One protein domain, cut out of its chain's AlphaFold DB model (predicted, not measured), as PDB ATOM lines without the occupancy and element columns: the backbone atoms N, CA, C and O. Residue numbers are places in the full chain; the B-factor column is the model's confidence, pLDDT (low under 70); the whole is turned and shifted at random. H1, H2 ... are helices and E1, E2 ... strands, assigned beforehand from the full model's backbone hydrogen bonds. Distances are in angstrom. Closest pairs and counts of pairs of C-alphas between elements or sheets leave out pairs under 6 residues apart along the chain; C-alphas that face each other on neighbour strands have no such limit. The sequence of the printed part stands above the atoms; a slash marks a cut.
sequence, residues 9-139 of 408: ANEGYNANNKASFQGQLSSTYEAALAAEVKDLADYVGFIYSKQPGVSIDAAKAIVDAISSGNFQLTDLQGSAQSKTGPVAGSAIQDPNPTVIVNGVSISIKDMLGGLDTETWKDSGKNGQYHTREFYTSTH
ATOM      1  N   ALA A   9     145.313 159.600 190.022       82.50
ATOM      2  CA  ALA A   9     144.327 160.427 190.703       82.50
ATOM      3  C   ALA A   9     144.899 161.269 191.849       82.50
ATOM      4  O   ALA A   9     144.447 162.404 192.029       82.50
ATOM      5  N   ASN A  10     145.885 160.754 192.583       84.94
ATOM      6  CA  ASN A  10     146.508 161.476 193.689       84.94
ATOM      7  C   ASN A  10     147.791 162.205 193.270       84.94
ATOM      8  O   ASN A  10     148.072 163.284 193.792       84.94
ATOM      9  N   GLU A  11     148.557 161.642 192.336       83.81
ATOM     10  CA  GLU A  11     149.918 162.101 192.029       83.81
ATOM     11  C   GLU A  11     150.007 162.973 190.769       83.81
ATOM     12  O   GLU A  11     150.876 163.841 190.681       83.81
ATOM     13  N   GLY A  12     149.109 162.779 189.797       83.56
ATOM     14  CA  GLY A  12     149.210 163.404 188.473       83.56
ATOM     15  C   GLY A  12     148.029 164.288 188.068       83.56
ATOM     16  O   GLY A  12     148.189 165.205 187.259       83.56
ATOM     17  N   TYR A  13     146.835 164.055 188.617       88.25
ATOM     18  CA  TYR A  13     145.633 164.767 188.196       88.25
ATOM     19  C   TYR A  13     145.594 166.218 188.700       88.25
ATOM     20  O   TYR A  13     145.605 166.495 189.900       88.25
ATOM     21  N   ASN A  14     145.433 167.169 187.774       90.12
ATOM     22  CA  ASN A  14     145.244 168.578 188.099       90.12
ATOM     23  C   ASN A  14     143.813 169.033 187.782       90.12
ATOM     24  O   ASN A  14     143.454 169.273 186.625       90.12
ATOM     25  N   ALA A  15     143.013 169.243 188.828       85.69
ATOM     26  CA  ALA A  15     141.632 169.714 188.705       85.69
ATOM     27  C   ALA A  15     141.496 171.132 188.105       85.69
ATOM     28  O   ALA A  15     140.419 171.496 187.636       85.69
ATOM     29  N   ASN A  16     142.566 171.938 188.101       89.19
ATOM     30  CA  ASN A  16     142.570 173.282 187.508       89.19
ATOM     31  C   ASN A  16     142.877 173.277 186.001       89.19
ATOM     32  O   ASN A  16     142.753 174.310 185.339       89.19
ATOM     33  N   ASN A  17     143.302 172.140 185.446       88.44
ATOM     34  CA  ASN A  17     143.523 171.988 184.016       88.44
ATOM     35  C   ASN A  17     142.175 171.755 183.303       88.44
ATOM     36  O   ASN A  17     141.290 171.067 183.805       88.44
ATOM     37  N   LYS A  18     142.004 172.358 182.120       87.69
ATOM     38  CA  LYS A  18     140.776 172.248 181.315       87.69
ATOM     39  C   LYS A  18     140.597 170.871 180.663       87.69
ATOM     40  O   LYS A  18     139.505 170.581 180.178       87.69
ATOM     41  N   ALA A  19     141.646 170.052 180.612       89.38
ATOM     42  CA  ALA A  19     141.574 168.680 180.123       89.38
ATOM     43  C   ALA A  19     140.850 167.765 181.126       89.38
ATOM     44  O   ALA A  19     141.018 167.895 182.341       89.38
ATOM     45  N   SER A  20     140.064 166.814 180.614       89.75
ATOM     46  CA  SER A  20     139.413 165.797 181.447       89.75
ATOM     47  C   SER A  20     140.446 164.922 182.162       89.75
ATOM     48  O   SER A  20     141.591 164.837 181.723       89.75
ATOM     49  N   PHE A  21     140.037 164.233 183.236       89.88
ATOM     50  CA  PHE A  21     140.879 163.233 183.907       89.88
ATOM     51  C   PHE A  21     141.485 162.249 182.899       89.88
ATOM     52  O   PHE A  21     142.698 162.095 182.836       89.88
ATOM     53  N   GLN A  22     140.635 161.685 182.033       90.50
ATOM     54  CA  GLN A  22     141.058 160.800 180.952       90.50
ATOM     55  C   GLN A  22     142.095 161.463 180.036       90.50
ATOM     56  O   GLN A  22     143.087 160.835 179.691       90.50
ATOM     57  N   GLY A  23     141.867 162.718 179.637       91.25
ATOM     58  CA  GLY A  23     142.784 163.443 178.761       91.25
ATOM     59  C   GLY A  23     144.157 163.650 179.398       91.25
ATOM     60  O   GLY A  23     145.162 163.409 178.741       91.25
ATOM     61  N   GLN A  24     144.194 164.039 180.676       93.25
ATOM     62  CA  GLN A  24     145.444 164.223 181.418       93.25
ATOM     63  C   GLN A  24     146.170 162.892 181.660       93.25
ATOM     64  O   GLN A  24     147.388 162.839 181.505       93.25
ATOM     65  N   LEU A  25     145.439 161.822 181.993       92.25
ATOM     66  CA  LEU A  25     146.000 160.482 182.182       92.25
ATOM     67  C   LEU A  25     146.665 159.989 180.894       92.25
ATOM     68  O   LEU A  25     147.842 159.644 180.908       92.25
ATOM     69  N   SER A  26     145.937 160.008 179.771       92.44
ATOM     70  CA  SER A  26     146.471 159.560 178.481       92.44
ATOM     71  C   SER A  26     147.671 160.401 178.036       92.44
ATOM     72  O   SER A  26     148.672 159.824 177.630       92.44
ATOM     73  N   SER A  27     147.630 161.733 178.180       93.44
ATOM     74  CA  SER A  27     148.764 162.583 177.786       93.44
ATOM     75  C   SER A  27     149.999 162.391 178.666       93.44
ATOM     76  O   SER A  27     151.119 162.463 178.170       93.44
ATOM     77  N   THR A  28     149.813 162.173 179.972       94.19
ATOM     78  CA  THR A  28     150.941 161.964 180.895       94.19
ATOM     79  C   THR A  28     151.573 160.599 180.653       94.19
ATOM     80  O   THR A  28     152.794 160.494 180.619       94.19
ATOM     81  N   TYR A  29     150.747 159.576 180.419       95.44
ATOM     82  CA  TYR A  29     151.213 158.242 180.060       95.44
ATOM     83  C   TYR A  29     151.979 158.236 178.736       95.44
ATOM     84  O   TYR A  29     153.090 157.723 178.673       95.44
ATOM     85  N   GLU A  30     151.416 158.848 177.690       96.19
ATOM     86  CA  GLU A  30     152.067 158.947 176.383       96.19
ATOM     87  C   GLU A  30     153.418 159.666 176.483       96.19
ATOM     88  O   GLU A  30     154.394 159.199 175.907       96.19
ATOM     89  N   ALA A  31     153.505 160.750 177.262       95.88
ATOM     90  CA  ALA A  31     154.762 161.462 177.478       95.88
ATOM     91  C   ALA A  31     155.809 160.614 178.221       95.88
ATOM     92  O   ALA A  31     156.980 160.632 177.843       95.88
ATOM     93  N   ALA A  32     155.399 159.872 179.254       96.19
ATOM     94  CA  ALA A  32     156.291 158.995 180.009       96.19
ATOM     95  C   ALA A  32     156.801 157.835 179.144       96.19
ATOM     96  O   ALA A  32     158.006 157.625 179.038       96.19
ATOM     97  N   LEU A  33     155.900 157.145 178.440       97.00
ATOM     98  CA  LEU A  33     156.276 156.053 177.546       97.00
ATOM     99  C   LEU A  33     157.120 156.546 176.364       97.00
ATOM    100  O   LEU A  33     158.048 155.858 175.956       97.00
ATOM    101  N   ALA A  34     156.853 157.736 175.819       97.62
ATOM    102  CA  ALA A  34     157.690 158.314 174.771       97.62
ATOM    103  C   ALA A  34     159.118 158.606 175.262       97.62
ATOM    104  O   ALA A  34     160.066 158.407 174.503       97.62
ATOM    105  N   ALA A  35     159.292 159.049 176.510       97.06
ATOM    106  CA  ALA A  35     160.621 159.226 177.091       97.06
ATOM    107  C   ALA A  35     161.364 157.884 177.203       97.06
ATOM    108  O   ALA A  35     162.487 157.772 176.720       97.06
ATOM    109  N   GLU A  36     160.705 156.843 177.717       97.12
ATOM    110  CA  GLU A  36     161.301 155.504 177.825       97.12
ATOM    111  C   GLU A  36     161.628 154.879 176.470       97.12
ATOM    112  O   GLU A  36     162.712 154.343 176.279       97.12
ATOM    113  N   VAL A  37     160.715 154.960 175.500       97.56
ATOM    114  CA  VAL A  37     160.942 154.443 174.140       97.56
ATOM    115  C   VAL A  37     162.143 155.128 173.495       97.56
ATOM    116  O   VAL A  37     162.893 154.483 172.765       97.56
ATOM    117  N   LYS A  38     162.344 156.420 173.771       97.50
ATOM    118  CA  LYS A  38     163.509 157.163 173.299       97.50
ATOM    119  C   LYS A  38     164.802 156.666 173.946       97.50
ATOM    120  O   LYS A  38     165.782 156.466 173.233       97.50
ATOM    121  N   ASP A  39     164.802 156.455 175.259       96.50
ATOM    122  CA  ASP A  39     165.977 155.973 175.998       96.50
ATOM    123  C   ASP A  39     166.301 154.502 175.676       96.50
ATOM    124  O   ASP A  39     167.461 154.095 175.696       96.50
ATOM    125  N   LEU A  40     165.286 153.724 175.296       96.75
ATOM    126  CA  LEU A  40     165.373 152.317 174.899       96.75
ATOM    127  C   LEU A  40     165.233 152.125 173.381       96.75
ATOM    128  O   LEU A  40     164.791 151.069 172.922       96.75
ATOM    129  N   ALA A  41     165.628 153.122 172.584       97.44
ATOM    130  CA  ALA A  41     165.562 153.054 171.122       97.44
ATOM    131  C   ALA A  41     166.251 151.797 170.564       97.44
ATOM    132  O   ALA A  41     165.780 151.214 169.586       97.44
ATOM    133  N   ASP A  42     167.330 151.354 171.216       96.56
ATOM    134  CA  ASP A  42     168.092 150.168 170.830       96.56
ATOM    135  C   ASP A  42     167.293 148.861 170.990       96.56
ATOM    136  O   ASP A  42     167.326 148.003 170.108       96.56
ATOM    137  N   TYR A  43     166.465 148.745 172.037       97.62
ATOM    138  CA  TYR A  43     165.540 147.616 172.203       97.62
ATOM    139  C   TYR A  43     164.503 147.569 171.081       97.62
ATOM    140  O   TYR A  43     164.214 146.496 170.554       97.62
ATOM    141  N   VAL A  44     163.973 148.725 170.666       97.69
ATOM    142  CA  VAL A  44     163.026 148.796 169.542       97.69
ATOM    143  C   VAL A  44     163.710 148.421 168.223       97.69
ATOM    144  O   VAL A  44     163.128 147.691 167.418       97.69
ATOM    145  N   GLY A  45     164.958 148.857 168.023       97.19
ATOM    146  CA  GLY A  45     165.802 148.441 166.901       97.19
ATOM    147  C   GLY A  45     165.988 146.924 166.840       97.19
ATOM    148  O   GLY A  45     165.726 146.321 165.799       97.19
ATOM    149  N   PHE A  46     166.337 146.301 167.967       97.25
ATOM    150  CA  PHE A  46     166.474 144.849 168.096       97.25
ATOM    151  C   PHE A  46     165.152 144.091 167.871       97.25
ATOM    152  O   PHE A  46     165.113 143.071 167.180       97.25
ATOM    153  N   ILE A  47     164.032 144.577 168.414       96.75
ATOM    154  CA  ILE A  47     162.708 143.980 168.163       96.75
ATOM    155  C   ILE A  47     162.384 144.015 166.665       96.75
ATOM    156  O   ILE A  47     161.875 143.037 166.112       96.75
ATOM    157  N   TYR A  48     162.705 145.120 165.990       97.00
ATOM    158  CA  TYR A  48     162.485 145.257 164.557       97.00
ATOM    159  C   TYR A  48     163.442 144.399 163.719       97.00
ATOM    160  O   TYR A  48     163.010 143.818 162.725       97.00
ATOM    161  N   SER A  49     164.704 144.236 164.128       95.50
ATOM    162  CA  SER A  49     165.675 143.398 163.410       95.50
ATOM    163  C   SER A  49     165.298 141.914 163.398       95.50
ATOM    164  O   SER A  49     165.721 141.185 162.504       95.50
ATOM    165  N   LYS A  50     164.476 141.459 164.355       93.81
ATOM    166  CA  LYS A  50     163.923 140.093 164.391       93.81
ATOM    167  C   LYS A  50     162.816 139.851 163.354       93.81
ATOM    168  O   LYS A  50     162.404 138.706 163.164       93.81
ATOM    169  N   GLN A  51     162.314 140.891 162.684       93.25
ATOM    170  CA  GLN A  51     161.258 140.744 161.684       93.25
ATOM    171  C   GLN A  51     161.814 140.180 160.360       93.25
ATOM    172  O   GLN A  51     162.880 140.602 159.903       93.25
ATOM    173  N   PRO A  52     161.102 139.252 159.691       92.56
ATOM    174  CA  PRO A  52     161.570 138.656 158.442       92.56
ATOM    175  C   PRO A  52     161.871 139.698 157.355       92.56
ATOM    176  O   PRO A  52     161.021 140.520 157.018       92.56
ATOM    177  N   GLY A  53     163.066 139.626 156.764       91.62
ATOM    178  CA  GLY A  53     163.475 140.488 155.647       91.62
ATOM    179  C   GLY A  53     163.972 141.885 156.037       91.62
ATOM    180  O   GLY A  53     164.272 142.678 155.145       91.62
ATOM    181  N   VAL A  54     164.090 142.196 157.330       94.19
ATOM    182  CA  VAL A  54     164.688 143.451 157.807       94.19
ATOM    183  C   VAL A  54     166.215 143.363 157.760       94.19
ATOM    184  O   VAL A  54     166.806 142.415 158.270       94.19
ATOM    185  N   SER A  55     166.867 144.357 157.149       93.69
ATOM    186  CA  SER A  55     168.326 144.496 157.197       93.69
ATOM    187  C   SER A  55     168.778 145.208 158.477       93.69
ATOM    188  O   SER A  55     168.050 146.030 159.035       93.69
ATOM    189  N   ILE A  56     170.016 144.949 158.909       92.44
ATOM    190  CA  ILE A  56     170.626 145.634 160.063       92.44
ATOM    191  C   ILE A  56     170.643 147.159 159.870       92.44
ATOM    192  O   ILE A  56     170.331 147.896 160.803       92.44
ATOM    193  N   ASP A  57     170.917 147.644 158.656       94.00
ATOM    194  CA  ASP A  57     170.898 149.081 158.351       94.00
ATOM    195  C   ASP A  57     169.504 149.697 158.527       94.00
ATOM    196  O   ASP A  57     169.370 150.804 159.053       94.00
ATOM    197  N   ALA A  58     168.449 148.977 158.131       95.75
ATOM    198  CA  ALA A  58     167.080 149.436 158.333       95.75
ATOM    199  C   ALA A  58     166.732 149.511 159.826       95.75
ATOM    200  O   ALA A  58     166.078 150.462 160.249       95.75
ATOM    201  N   ALA A  59     167.194 148.550 160.629       96.50
ATOM    202  CA  ALA A  59     167.000 148.564 162.075       96.50
ATOM    203  C   ALA A  59     167.774 149.696 162.768       96.50
ATOM    204  O   ALA A  59     167.203 150.398 163.599       96.50
ATOM    205  N   LYS A  60     169.020 149.967 162.364       96.00
ATOM    206  CA  LYS A  60     169.786 151.136 162.832       96.00
ATOM    207  C   LYS A  60     169.084 152.458 162.520       96.00
ATOM    208  O   LYS A  60     168.981 153.317 163.389       96.00
ATOM    209  N   ALA A  61     168.512 152.592 161.324       96.81
ATOM    210  CA  ALA A  61     167.741 153.778 160.958       96.81
ATOM    211  C   ALA A  61     166.489 153.981 161.838       96.81
ATOM    212  O   ALA A  61     166.058 155.119 162.036       96.81
ATOM    213  N   ILE A  62     165.903 152.899 162.376       97.75
ATOM    214  CA  ILE A  62     164.841 152.985 163.389       97.75
ATOM    215  C   ILE A  62     165.394 153.524 164.712       97.75
ATOM    216  O   ILE A  62     164.811 154.463 165.256       97.75
ATOM    217  N   VAL A  63     166.520 152.989 165.199       97.69
ATOM    218  CA  VAL A  63     167.173 153.461 166.435       97.69
ATOM    219  C   VAL A  63     167.477 154.957 166.352       97.69
ATOM    220  O   VAL A  63     167.112 155.710 167.256       97.69
ATOM    221  N   ASP A  64     168.067 155.412 165.246       97.50
ATOM    222  CA  ASP A  64     168.422 156.820 165.034       97.50
ATOM    223  C   ASP A  64     167.189 157.734 165.022       97.50
ATOM    224  O   ASP A  64     167.183 158.815 165.627       97.50
ATOM    225  N   ALA A  65     166.117 157.301 164.352       98.00
ATOM    226  CA  ALA A  65     164.871 158.054 164.277       98.00
ATOM    227  C   ALA A  65     164.190 158.161 165.651       98.00
ATOM    228  O   ALA A  65     163.798 159.262 166.048       98.00
ATOM    229  N   ILE A  66     164.106 157.059 166.402       98.19
ATOM    230  CA  ILE A  66     163.517 157.041 167.748       98.19
ATOM    231  C   ILE A  66     164.346 157.890 168.715       98.19
ATOM    232  O   ILE A  66     163.791 158.756 169.391       98.19
ATOM    233  N   SER A  67     165.673 157.736 168.707       97.44
ATOM    234  CA  SER A  67     166.603 158.524 169.533       97.44
ATOM    235  C   SER A  67     166.497 160.027 169.256       97.44
ATOM    236  O   SER A  67     166.674 160.858 170.149       97.44
ATOM    237  N   SER A  68     166.144 160.396 168.022       96.69
ATOM    238  CA  SER A  68     165.898 161.785 167.612       96.69
ATOM    239  C   SER A  68     164.497 162.301 167.976       96.69
ATOM    240  O   SER A  68     164.219 163.483 167.788       96.69
ATOM    241  N   GLY A  69     163.615 161.452 168.510       96.38
ATOM    242  CA  GLY A  69     162.220 161.784 168.819       96.38
ATOM    243  C   GLY A  69     161.276 161.740 167.612       96.38
ATOM    244  O   GLY A  69     160.159 162.243 167.694       96.38
ATOM    245  N   ASN A  70     161.702 161.158 166.487       97.25
ATOM    246  CA  ASN A  70     160.932 161.094 165.243       97.25
ATOM    247  C   ASN A  70     160.081 159.820 165.177       97.25
ATOM    248  O   ASN A  70     160.289 158.960 164.322       97.25
ATOM    249  N   PHE A  71     159.119 159.698 166.082       98.31
ATOM    250  CA  PHE A  71     158.192 158.572 166.117       98.31
ATOM    251  C   PHE A  71     156.831 158.994 166.670       98.31
ATOM    252  O   PHE A  71     156.662 160.091 167.202       98.31
ATOM    253  N   GLN A  72     155.849 158.116 166.518       98.00
ATOM    254  CA  GLN A  72     154.532 158.241 167.132       98.00
ATOM    255  C   GLN A  72     154.206 156.968 167.899       98.00
ATOM    256  O   GLN A  72     154.714 155.895 167.572       98.00
ATOM    257  N   LEU A  73     153.342 157.087 168.901       98.00
ATOM    258  CA  LEU A  73     152.853 155.961 169.678       98.00
ATOM    259  C   LEU A  73     151.363 155.736 169.414       98.00
ATOM    260  O   LEU A  73     150.588 156.685 169.312       98.00
ATOM    261  N   THR A  74     150.958 154.474 169.322       97.06
ATOM    262  CA  THR A  74     149.553 154.067 169.201       97.06
ATOM    263  C   THR A  74     149.264 152.842 170.066       97.06
ATOM    264  O   THR A  74     150.184 152.195 170.562       97.06
ATOM    265  N   ASP A  75     147.978 152.543 170.265       95.12
ATOM    266  CA  ASP A  75     147.491 151.353 170.984       95.12
ATOM    267  C   ASP A  75     148.020 151.239 172.423       95.12
ATOM    268  O   ASP A  75     148.298 150.163 172.950       95.12
ATOM    269  N   LEU A  76     148.140 152.405 173.062       96.12
ATOM    270  CA  LEU A  76     148.814 152.609 174.338       96.12
ATOM    271  C   LEU A  76     148.081 152.059 175.564       96.12
ATOM    272  O   LEU A  76     148.727 151.770 176.570       96.12
ATOM    273  N   GLN A  77     146.749 151.984 175.516       94.56
ATOM    274  CA  GLN A  77     145.919 151.709 176.690       94.56
ATOM    275  C   GLN A  77     144.739 150.792 176.350       94.56
ATOM    276  O   GLN A  77     144.025 151.023 175.371       94.56
ATOM    277  N   GLY A  78     144.484 149.805 177.208       93.81
ATOM    278  CA  GLY A  78     143.230 149.057 177.253       93.81
ATOM    279  C   GLY A  78     142.132 149.900 177.906       93.81
ATOM    280  O   GLY A  78     142.411 150.783 178.722       93.81
ATOM    281  N   SER A  79     140.864 149.676 177.553       93.06
ATOM    282  CA  SER A  79     139.754 150.454 178.119       93.06
ATOM    283  C   SER A  79     138.497 149.634 178.377       93.06
ATOM    284  O   SER A  79     138.106 148.800 177.566       93.06
ATOM    285  N   ALA A  80     137.829 149.923 179.494       94.38
ATOM    286  CA  ALA A  80     136.522 149.367 179.824       94.38
ATOM    287  C   ALA A  80     135.643 150.381 180.570       94.38
ATOM    288  O   ALA A  80     136.134 151.331 181.187       94.38
ATOM    289  N   GLN A  81     134.324 150.176 180.503       92.69
ATOM    290  CA  GLN A  81     133.328 150.997 181.189       92.69
ATOM    291  C   GLN A  81     132.239 150.131 181.821       92.69
ATOM    292  O   GLN A  81     131.826 149.121 181.252       92.69
ATOM    293  N   SER A  82     131.736 150.543 182.984       92.81
ATOM    294  CA  SER A  82     130.684 149.816 183.696       92.81
ATOM    295  C   SER A  82     129.772 150.732 184.511       92.81
ATOM    296  O   SER A  82     130.182 151.751 185.067       92.81
ATOM    297  N   LYS A  83     128.495 150.343 184.612       90.62
ATOM    298  CA  LYS A  83     127.492 151.005 185.465       90.62
ATOM    299  C   LYS A  83     127.408 150.408 186.869       90.62
ATOM    300  O   LYS A  83     126.811 151.026 187.748       90.62
ATOM    301  N   THR A  84     127.953 149.213 187.078       88.94
ATOM    302  CA  THR A  84     127.763 148.421 188.304       88.94
ATOM    303  C   THR A  84     128.971 148.448 189.240       88.94
ATOM    304  O   THR A  84     128.819 148.099 190.407       88.94
ATOM    305  N   GLY A  85     130.138 148.909 188.777       89.81
ATOM    306  CA  GLY A  85     131.367 149.012 189.573       89.81
ATOM    307  C   GLY A  85     132.632 149.084 188.705       89.81
ATOM    308  O   GLY A  85     132.506 149.000 187.483       89.81
ATOM    309  N   PRO A  86     133.826 149.226 189.313       89.31
ATOM    310  CA  PRO A  86     135.121 149.066 188.642       89.31
ATOM    311  C   PRO A  86     135.209 147.774 187.823       89.31
ATOM    312  O   PRO A  86     134.687 146.739 188.245       89.31
ATOM    313  N   VAL A  87     135.875 147.827 186.669       92.69
ATOM    314  CA  VAL A  87     136.193 146.636 185.870       92.69
ATOM    315  C   VAL A  87     137.587 146.158 186.274       92.69
ATOM    316  O   VAL A  87     138.500 146.967 186.375       92.69
ATOM    317  N   ALA A  88     137.751 144.861 186.540       89.75
ATOM    318  CA  ALA A  88     139.066 144.294 186.837       89.75
ATOM    319  C   ALA A  88     139.942 144.272 185.572       89.75
ATOM    320  O   ALA A  88     139.428 143.930 184.507       89.75
ATOM    321  N   GLY A  89     141.243 144.561 185.700       86.25
ATOM    322  CA  GLY A  89     142.197 144.541 184.577       86.25
ATOM    323  C   GLY A  89     142.188 143.229 183.797       86.25
ATOM    324  O   GLY A  89     142.059 143.234 182.586       86.25
ATOM    325  N   SER A  90     142.072 142.090 184.488       89.69
ATOM    326  CA  SER A  90     141.964 140.764 183.856       89.69
ATOM    327  C   SER A  90     140.754 140.567 182.923       89.69
ATOM    328  O   SER A  90     140.631 139.519 182.294       89.69
ATOM    329  N   ALA A  91     139.796 141.498 182.911       91.62
ATOM    330  CA  ALA A  91     138.644 141.508 182.008       91.62
ATOM    331  C   ALA A  91     138.778 142.543 180.872       91.62
ATOM    332  O   ALA A  91     137.850 142.701 180.076       91.62
ATOM    333  N   ILE A  92     139.900 143.258 180.814       93.00
ATOM    334  CA  ILE A  92     140.280 144.206 179.772       93.00
ATOM    335  C   ILE A  92     141.228 143.474 178.816       93.00
ATOM    336  O   ILE A  92     141.947 142.560 179.203       93.00
ATOM    337  N   GLN A  93     141.157 143.809 177.531       93.75
ATOM    338  CA  GLN A  93     142.149 143.332 176.579       93.75
ATOM    339  C   GLN A  93     143.430 144.144 176.767       93.75
ATOM    340  O   GLN A  93     143.384 145.365 176.575       93.75
ATOM    341  N   ASP A  94     144.539 143.462 177.069       94.38
ATOM    342  CA  ASP A  94     145.845 144.102 177.200       94.38
ATOM    343  C   ASP A  94     146.131 145.005 175.989       94.38
ATOM    344  O   ASP A  94     145.950 144.576 174.837       94.38
ATOM    345  N   PRO A  95     146.650 146.222 176.210       95.38
ATOM    346  CA  PRO A  95     147.139 147.045 175.124       95.38
ATOM    347  C   PRO A  95     148.287 146.356 174.373       95.38
ATOM    348  O   PRO A  95     149.043 145.542 174.922       95.38
ATOM    349  N   ASN A  96     148.452 146.751 173.110       96.75
ATOM    350  CA  ASN A  96     149.588 146.384 172.266       96.75
ATOM    351  C   ASN A  96     150.310 147.657 171.791       96.75
ATOM    352  O   ASN A  96     150.199 148.007 170.611       96.75
ATOM    353  N   PRO A  97     151.009 148.374 172.695       97.75
ATOM    354  CA  PRO A  97     151.641 149.637 172.361       97.75
ATOM    355  C   PRO A  97     152.570 149.472 171.167       97.75
ATOM    356  O   PRO A  97     153.349 148.519 171.089       97.75
ATOM    357  N   THR A  98     152.455 150.393 170.222       98.19
ATOM    358  CA  THR A  98     153.128 150.303 168.932       98.19
ATOM    359  C   THR A  98     153.812 151.623 168.616       98.19
ATOM    360  O   THR A  98     153.207 152.690 168.727       98.19
ATOM    361  N   VAL A  99     155.071 151.538 168.197       98.31
ATOM    362  CA  VAL A  99     155.857 152.659 167.684       98.31
ATOM    363  C   VAL A  99     155.671 152.727 166.173       98.31
ATOM    364  O   VAL A  99     155.899 151.747 165.462       98.31
ATOM    365  N   ILE A 100     155.271 153.895 165.678       98.00
ATOM    366  CA  ILE A 100     155.221 154.211 164.252       98.00
ATOM    367  C   ILE A 100     156.405 155.115 163.927       98.00
ATOM    368  O   ILE A 100     156.495 156.243 164.416       98.00
ATOM    369  N   VAL A 101     157.316 154.630 163.092       97.81
ATOM    370  CA  VAL A 101     158.585 155.298 162.782       97.81
ATOM    371  C   VAL A 101     159.014 154.942 161.366       97.81
ATOM    372  O   VAL A 101     158.930 153.790 160.955       97.81
ATOM    373  N   ASN A 102     159.416 155.939 160.574       94.94
ATOM    374  CA  ASN A 102     159.789 155.763 159.162       94.94
ATOM    375  C   ASN A 102     158.745 154.994 158.314       94.94
ATOM    376  O   ASN A 102     159.094 154.306 157.360       94.94
ATOM    377  N   GLY A 103     157.455 155.100 158.658       93.25
ATOM    378  CA  GLY A 103     156.366 154.376 157.986       93.25
ATOM    379  C   GLY A 103     156.224 152.900 158.387       93.25
ATOM    380  O   GLY A 103     155.371 152.207 157.838       93.25
ATOM    381  N   VAL A 104     157.024 152.429 159.343       95.94
ATOM    382  CA  VAL A 104     156.989 151.077 159.907       95.94
ATOM    383  C   VAL A 104     156.216 151.092 161.224       95.94
ATOM    384  O   VAL A 104     156.309 152.046 161.992       95.94
ATOM    385  N   SER A 105     155.459 150.025 161.476       97.38
ATOM    386  CA  SER A 105     154.683 149.807 162.698       97.38
ATOM    387  C   SER A 105     155.317 148.674 163.505       97.38
ATOM    388  O   SER A 105     155.331 147.535 163.041       97.38
ATOM    389  N   ILE A 106     155.840 148.973 164.695       98.06
ATOM    390  CA  ILE A 106     156.601 148.032 165.532       98.06
ATOM    391  C   ILE A 106     155.910 147.913 166.891       98.06
ATOM    392  O   ILE A 106     155.849 148.891 167.632       98.06
ATOM    393  N   SER A 107     155.381 146.731 167.224       97.50
ATOM    394  CA  SER A 107     154.899 146.485 168.589       97.50
ATOM    395  C   SER A 107     156.083 146.499 169.551       97.50
ATOM    396  O   SER A 107     157.101 145.862 169.290       97.50
ATOM    397  N   ILE A 108     155.934 147.213 170.662       97.31
ATOM    398  CA  ILE A 108     156.917 147.268 171.749       97.31
ATOM    399  C   ILE A 108     156.444 146.490 172.980       97.31
ATOM    400  O   ILE A 108     157.008 146.639 174.056       97.31
ATOM    401  N   LYS A 109     155.412 145.647 172.844       95.75
ATOM    402  CA  LYS A 109     154.894 144.841 173.957       95.75
ATOM    403  C   LYS A 109     155.992 143.992 174.615       95.75
ATOM    404  O   LYS A 109     156.009 143.883 175.832       95.75
ATOM    405  N   ASP A 110     156.932 143.478 173.826       94.62
ATOM    406  CA  ASP A 110     158.010 142.594 174.294       94.62
ATOM    407  C   ASP A 110     159.069 143.283 175.173       94.62
ATOM    408  O   ASP A 110     159.905 142.595 175.752       94.62
ATOM    409  N   MET A 111     159.073 144.618 175.266       96.19
ATOM    410  CA  MET A 111     159.956 145.365 176.178       96.19
ATOM    411  C   MET A 111     159.199 146.012 177.343       96.19
ATOM    412  O   MET A 111     159.781 146.795 178.097       96.19
ATOM    413  N   LEU A 112     157.897 145.737 177.472       97.06
ATOM    414  CA  LEU A 112     157.010 146.350 178.453       97.06
ATOM    415  C   LEU A 112     156.465 145.308 179.436       97.06
ATOM    416  O   LEU A 112     156.029 144.224 179.063       97.06
ATOM    417  N   GLY A 113     156.423 145.684 180.709       95.25
ATOM    418  CA  GLY A 113     155.901 144.879 181.805       95.25
ATOM    419  C   GLY A 113     155.084 145.712 182.792       95.25
ATOM    420  O   GLY A 113     154.821 146.897 182.584       95.25
ATOM    421  N   GLY A 114     154.688 145.095 183.907       93.69
ATOM    422  CA  GLY A 114     153.943 145.789 184.964       93.69
ATOM    423  C   GLY A 114     152.578 146.279 184.486       93.69
ATOM    424  O   GLY A 114     152.270 147.460 184.577       93.69
ATOM    425  N   LEU A 115     151.772 145.393 183.905       94.00
ATOM    426  CA  LEU A 115     150.422 145.755 183.492       94.00
ATOM    427  C   LEU A 115     149.588 146.139 184.722       94.00
ATOM    428  O   LEU A 115     149.485 145.350 185.664       94.00
ATOM    429  N   ASP A 116     149.012 147.337 184.720       93.44
ATOM    430  CA  ASP A 116     148.236 147.847 185.848       93.44
ATOM    431  C   ASP A 116     147.098 148.768 185.375       93.44
ATOM    432  O   ASP A 116     147.026 149.161 184.203       93.44
ATOM    433  N   THR A 117     146.158 149.072 186.273       92.94
ATOM    434  CA  THR A 117     144.906 149.757 185.951       92.94
ATOM    435  C   THR A 117     144.648 151.014 186.768       92.94
ATOM    436  O   THR A 117     144.773 151.016 187.987       92.94
ATOM    437  N   GLU A 118     144.134 152.050 186.107       92.44
ATOM    438  CA  GLU A 118     143.580 153.250 186.745       92.44
ATOM    439  C   GLU A 118     142.057 153.249 186.568       92.44
ATOM    440  O   GLU A 118     141.553 153.109 185.446       92.44
ATOM    441  N   THR A 119     141.306 153.429 187.659       91.62
ATOM    442  CA  THR A 119     139.837 153.483 187.619       91.62
ATOM    443  C   THR A 119     139.299 154.775 188.214       91.62
ATOM    444  O   THR A 119     139.588 155.116 189.356       91.62
ATOM    445  N   TRP A 120     138.397 155.437 187.490       91.25
ATOM    446  CA  TRP A 120     137.674 156.614 187.975       91.25
ATOM    447  C   TRP A 120     136.179 156.526 187.655       91.25
ATOM    448  O   TRP A 120     135.731 155.667 186.895       91.25
ATOM    449  N   LYS A 121     135.374 157.418 188.241       90.25
ATOM    450  CA  LYS A 121     133.924 157.486 188.011       90.25
ATOM    451  C   LYS A 121     133.507 158.875 187.544       90.25
ATOM    452  O   LYS A 121     133.927 159.869 188.129       90.25
ATOM    453  N   ASP A 122     132.628 158.944 186.546       86.69
ATOM    454  CA  ASP A 122     132.039 160.214 186.106       86.69
ATOM    455  C   ASP A 122     131.241 160.901 187.226       86.69
ATOM    456  O   ASP A 122     130.549 160.262 188.027       86.69
ATOM    457  N   SER A 123     131.251 162.232 187.226       77.56
ATOM    458  CA  SER A 123     130.443 163.046 188.134       77.56
ATOM    459  C   SER A 123     128.944 162.970 187.790       77.56
ATOM    460  O   SER A 123     128.531 163.387 186.709       77.56
ATOM    461  N   GLY A 124     128.107 162.482 188.718       72.88
ATOM    462  CA  GLY A 124     126.637 162.495 188.601       72.88
ATOM    463  C   GLY A 124     125.932 161.287 189.238       72.88
ATOM    464  O   GLY A 124     126.555 160.268 189.528       72.88
ATOM    465  N   LYS A 125     124.600 161.369 189.434       69.25
ATOM    466  CA  LYS A 125     123.788 160.290 190.055       69.25
ATOM    467  C   LYS A 125     123.809 158.961 189.275       69.25
ATOM    468  O   LYS A 125     123.603 157.920 189.885       69.25
ATOM    469  N   ASN A 126     124.107 159.004 187.972       78.62
ATOM    470  CA  ASN A 126     124.209 157.844 187.072       78.62
ATOM    471  C   ASN A 126     125.621 157.697 186.459       78.62
ATOM    472  O   ASN A 126     125.750 157.185 185.347       78.62
ATOM    473  N   GLY A 127     126.661 158.210 187.131       82.62
ATOM    474  CA  GLY A 127     128.035 158.186 186.619       82.62
ATOM    475  C   GLY A 127     128.546 156.766 186.355       82.62
ATOM    476  O   GLY A 127     128.271 155.855 187.142       82.62
ATOM    477  N   GLN A 128     129.276 156.589 185.253       91.00
ATOM    478  CA  GLN A 128     129.894 155.320 184.866       91.00
ATOM    479  C   GLN A 128     131.308 155.228 185.441       91.00
ATOM    480  O   GLN A 128     131.982 156.247 185.592       91.00
ATOM    481  N   TYR A 129     131.734 154.015 185.784       92.56
ATOM    482  CA  TYR A 129     133.133 153.717 186.066       92.56
ATOM    483  C   TYR A 129     133.868 153.532 184.745       92.56
ATOM    484  O   TYR A 129     133.356 152.870 183.841       92.56
ATOM    485  N   HIS A 130     135.061 154.101 184.660       92.56
ATOM    486  CA  HIS A 130     136.002 153.929 183.566       92.56
ATOM    487  C   HIS A 130     137.254 153.297 184.134       92.56
ATOM    488  O   HIS A 130     137.759 153.774 185.147       92.56
ATOM    489  N   THR A 131     137.758 152.277 183.457       93.12
ATOM    490  CA  THR A 131     139.042 151.664 183.775       93.12
ATOM    491  C   THR A 131     139.940 151.768 182.548       93.12
ATOM    492  O   THR A 131     139.488 151.577 181.408       93.12
ATOM    493  N   ARG A 132     141.199 152.137 182.765       93.00
ATOM    494  CA  ARG A 132     142.273 152.085 181.772       93.00
ATOM    495  C   ARG A 132     143.320 151.105 182.252       93.00
ATOM    496  O   ARG A 132     143.601 151.087 183.440       93.00
ATOM    497  N   GLU A 133     143.872 150.345 181.325       94.00
ATOM    498  CA  GLU A 133     144.977 149.427 181.576       94.00
ATOM    499  C   GLU A 133     146.171 149.841 180.723       94.00
ATOM    500  O   GLU A 133     145.995 150.228 179.565       94.00
ATOM    501  N   PHE A 134     147.365 149.811 181.297       95.50
ATOM    502  CA  PHE A 134     148.601 150.220 180.639       95.50
ATOM    503  C   PHE A 134     149.812 149.568 181.314       95.50
ATOM    504  O   PHE A 134     149.717 149.060 182.428       95.50
ATOM    505  N   TYR A 135     150.947 149.557 180.620       96.69
ATOM    506  CA  TYR A 135     152.202 149.038 181.166       96.69
ATOM    507  C   TYR A 135     152.862 150.106 182.030       96.69
ATOM    508  O   TYR A 135     152.843 151.274 181.664       96.69
ATOM    509  N   THR A 136     153.457 149.740 183.158       95.88
ATOM    510  CA  THR A 136     154.113 150.702 184.063       95.88
ATOM    511  C   THR A 136     155.619 150.559 184.105       95.88
ATOM    512  O   THR A 136     156.297 151.420 184.666       95.88
ATOM    513  N   SER A 137     156.156 149.496 183.506       96.75
ATOM    514  CA  SER A 137     157.580 149.199 183.545       96.75
ATOM    515  C   SER A 137     158.116 148.713 182.205       96.75
ATOM    516  O   SER A 137     157.379 148.242 181.340       96.75
ATOM    517  N   THR A 138     159.423 148.834 182.041       96.81
ATOM    518  CA  THR A 138     160.200 148.304 180.920       96.81
ATOM    519  C   THR A 138     161.052 147.120 181.363       96.81
ATOM    520  O   THR A 138     161.419 147.000 182.539       96.81
ATOM    521  N   HIS A 139     161.431 146.259 180.431       96.12
ATOM    522  CA  HIS A 139     162.463 145.250 180.641       96.12
ATOM    523  C   HIS A 139     163.234 144.990 179.349       96.12
ATOM    524  O   HIS A 139     162.818 145.394 178.263       96.12
TER     525      HIS A 139
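This is residues 9 to 139 of the 408 residues of an uncharacterized protein of Rhizobium sp. R693 (UniProt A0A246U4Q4). A long helix, H1, lies along one face of a slender three-stranded sheet, E2 E6 E5, and reaches over to a second, smaller sheet, E1 E3 E4, which the helical hairpin H2 and H3 covers at the far end of an elongated domain. The hairpin loop of E5 and E6 makes the opposite end, and the long link from E2 folds back towards the small sheet. The printed part has 131 residues, with three helices followed by six strands, H1 H2 H3 E1 E2 E3 E4 E5 E6; the class is mixed, helices and strands, and both sheets are antiparallel, in the orders E1 E3 E4 and E2 E6 E5. It is only just loose, close to compact, with a radius of gyration of the C-alphas of 17.0 A, and spans 58 by 32 by 24 A.

H1, residues 21 to 39, is on the sheet of E2, residues 78 to 82, E6, residues 129 to 138, and E5, residues 112 to 121, at a height over the sheet of 10.3 A. This makes two layers, a helix on one face of a sheet; H1 lies over E6 and E5 and runs along the strands, at 12 degrees to E6 on the local plane. N 80 and O 131 are 3.0 A apart across E2 and E6, and N 118 and O 132 are 2.9 A apart across the hairpin E5 and E6, both within hydrogen-bond range. H2, residues 41 to 49, and H3, residues 56 to 67, form a helical hairpin and touch, closest at the C-alphas of Ala 41 and Val 63, 5.0 A, at a shallow tilt of 30 degrees, opposite ways. H1 and H3 touch only at their ends, closest at the C-alphas of Lys 38 and Ser 67, 5.1 A. H3 is on the sheet of E1, residues 72 to 74, E3, residues 98 to 101, and E4, residues 104 to 107, and runs across the strands; H2 only grazes it. N 72 and O 100 are 2.9 A apart across E1 and E3, and N 99 and O 106 are 2.8 A apart across the hairpin E3 and E4. In H1, H2 and H3 every O i to N i+4 pair is within hydrogen-bond range.

H1 begins at C-alpha 21, (140.879, 163.233, 183.907), and is 27.3 A long; H2 measures 12.4 A and H3 16.5 A. E1, E2, E3 and E4 measure 6.8 A, 14.1 A, 9.6 A and 10.0 A. E5 measures 27.4 A and E6 28.1 A, ending at C-alpha 138, (160.200, 148.304, 180.920).

The C-alphas farthest apart, those of Asp 57 and Lys 125, are 57.9 A apart. The printed part has no cut, and the link from E2 to E3, 15 residues, is long. The mean pLDDT of the printed part is 93.4, and residue 125 is under 70.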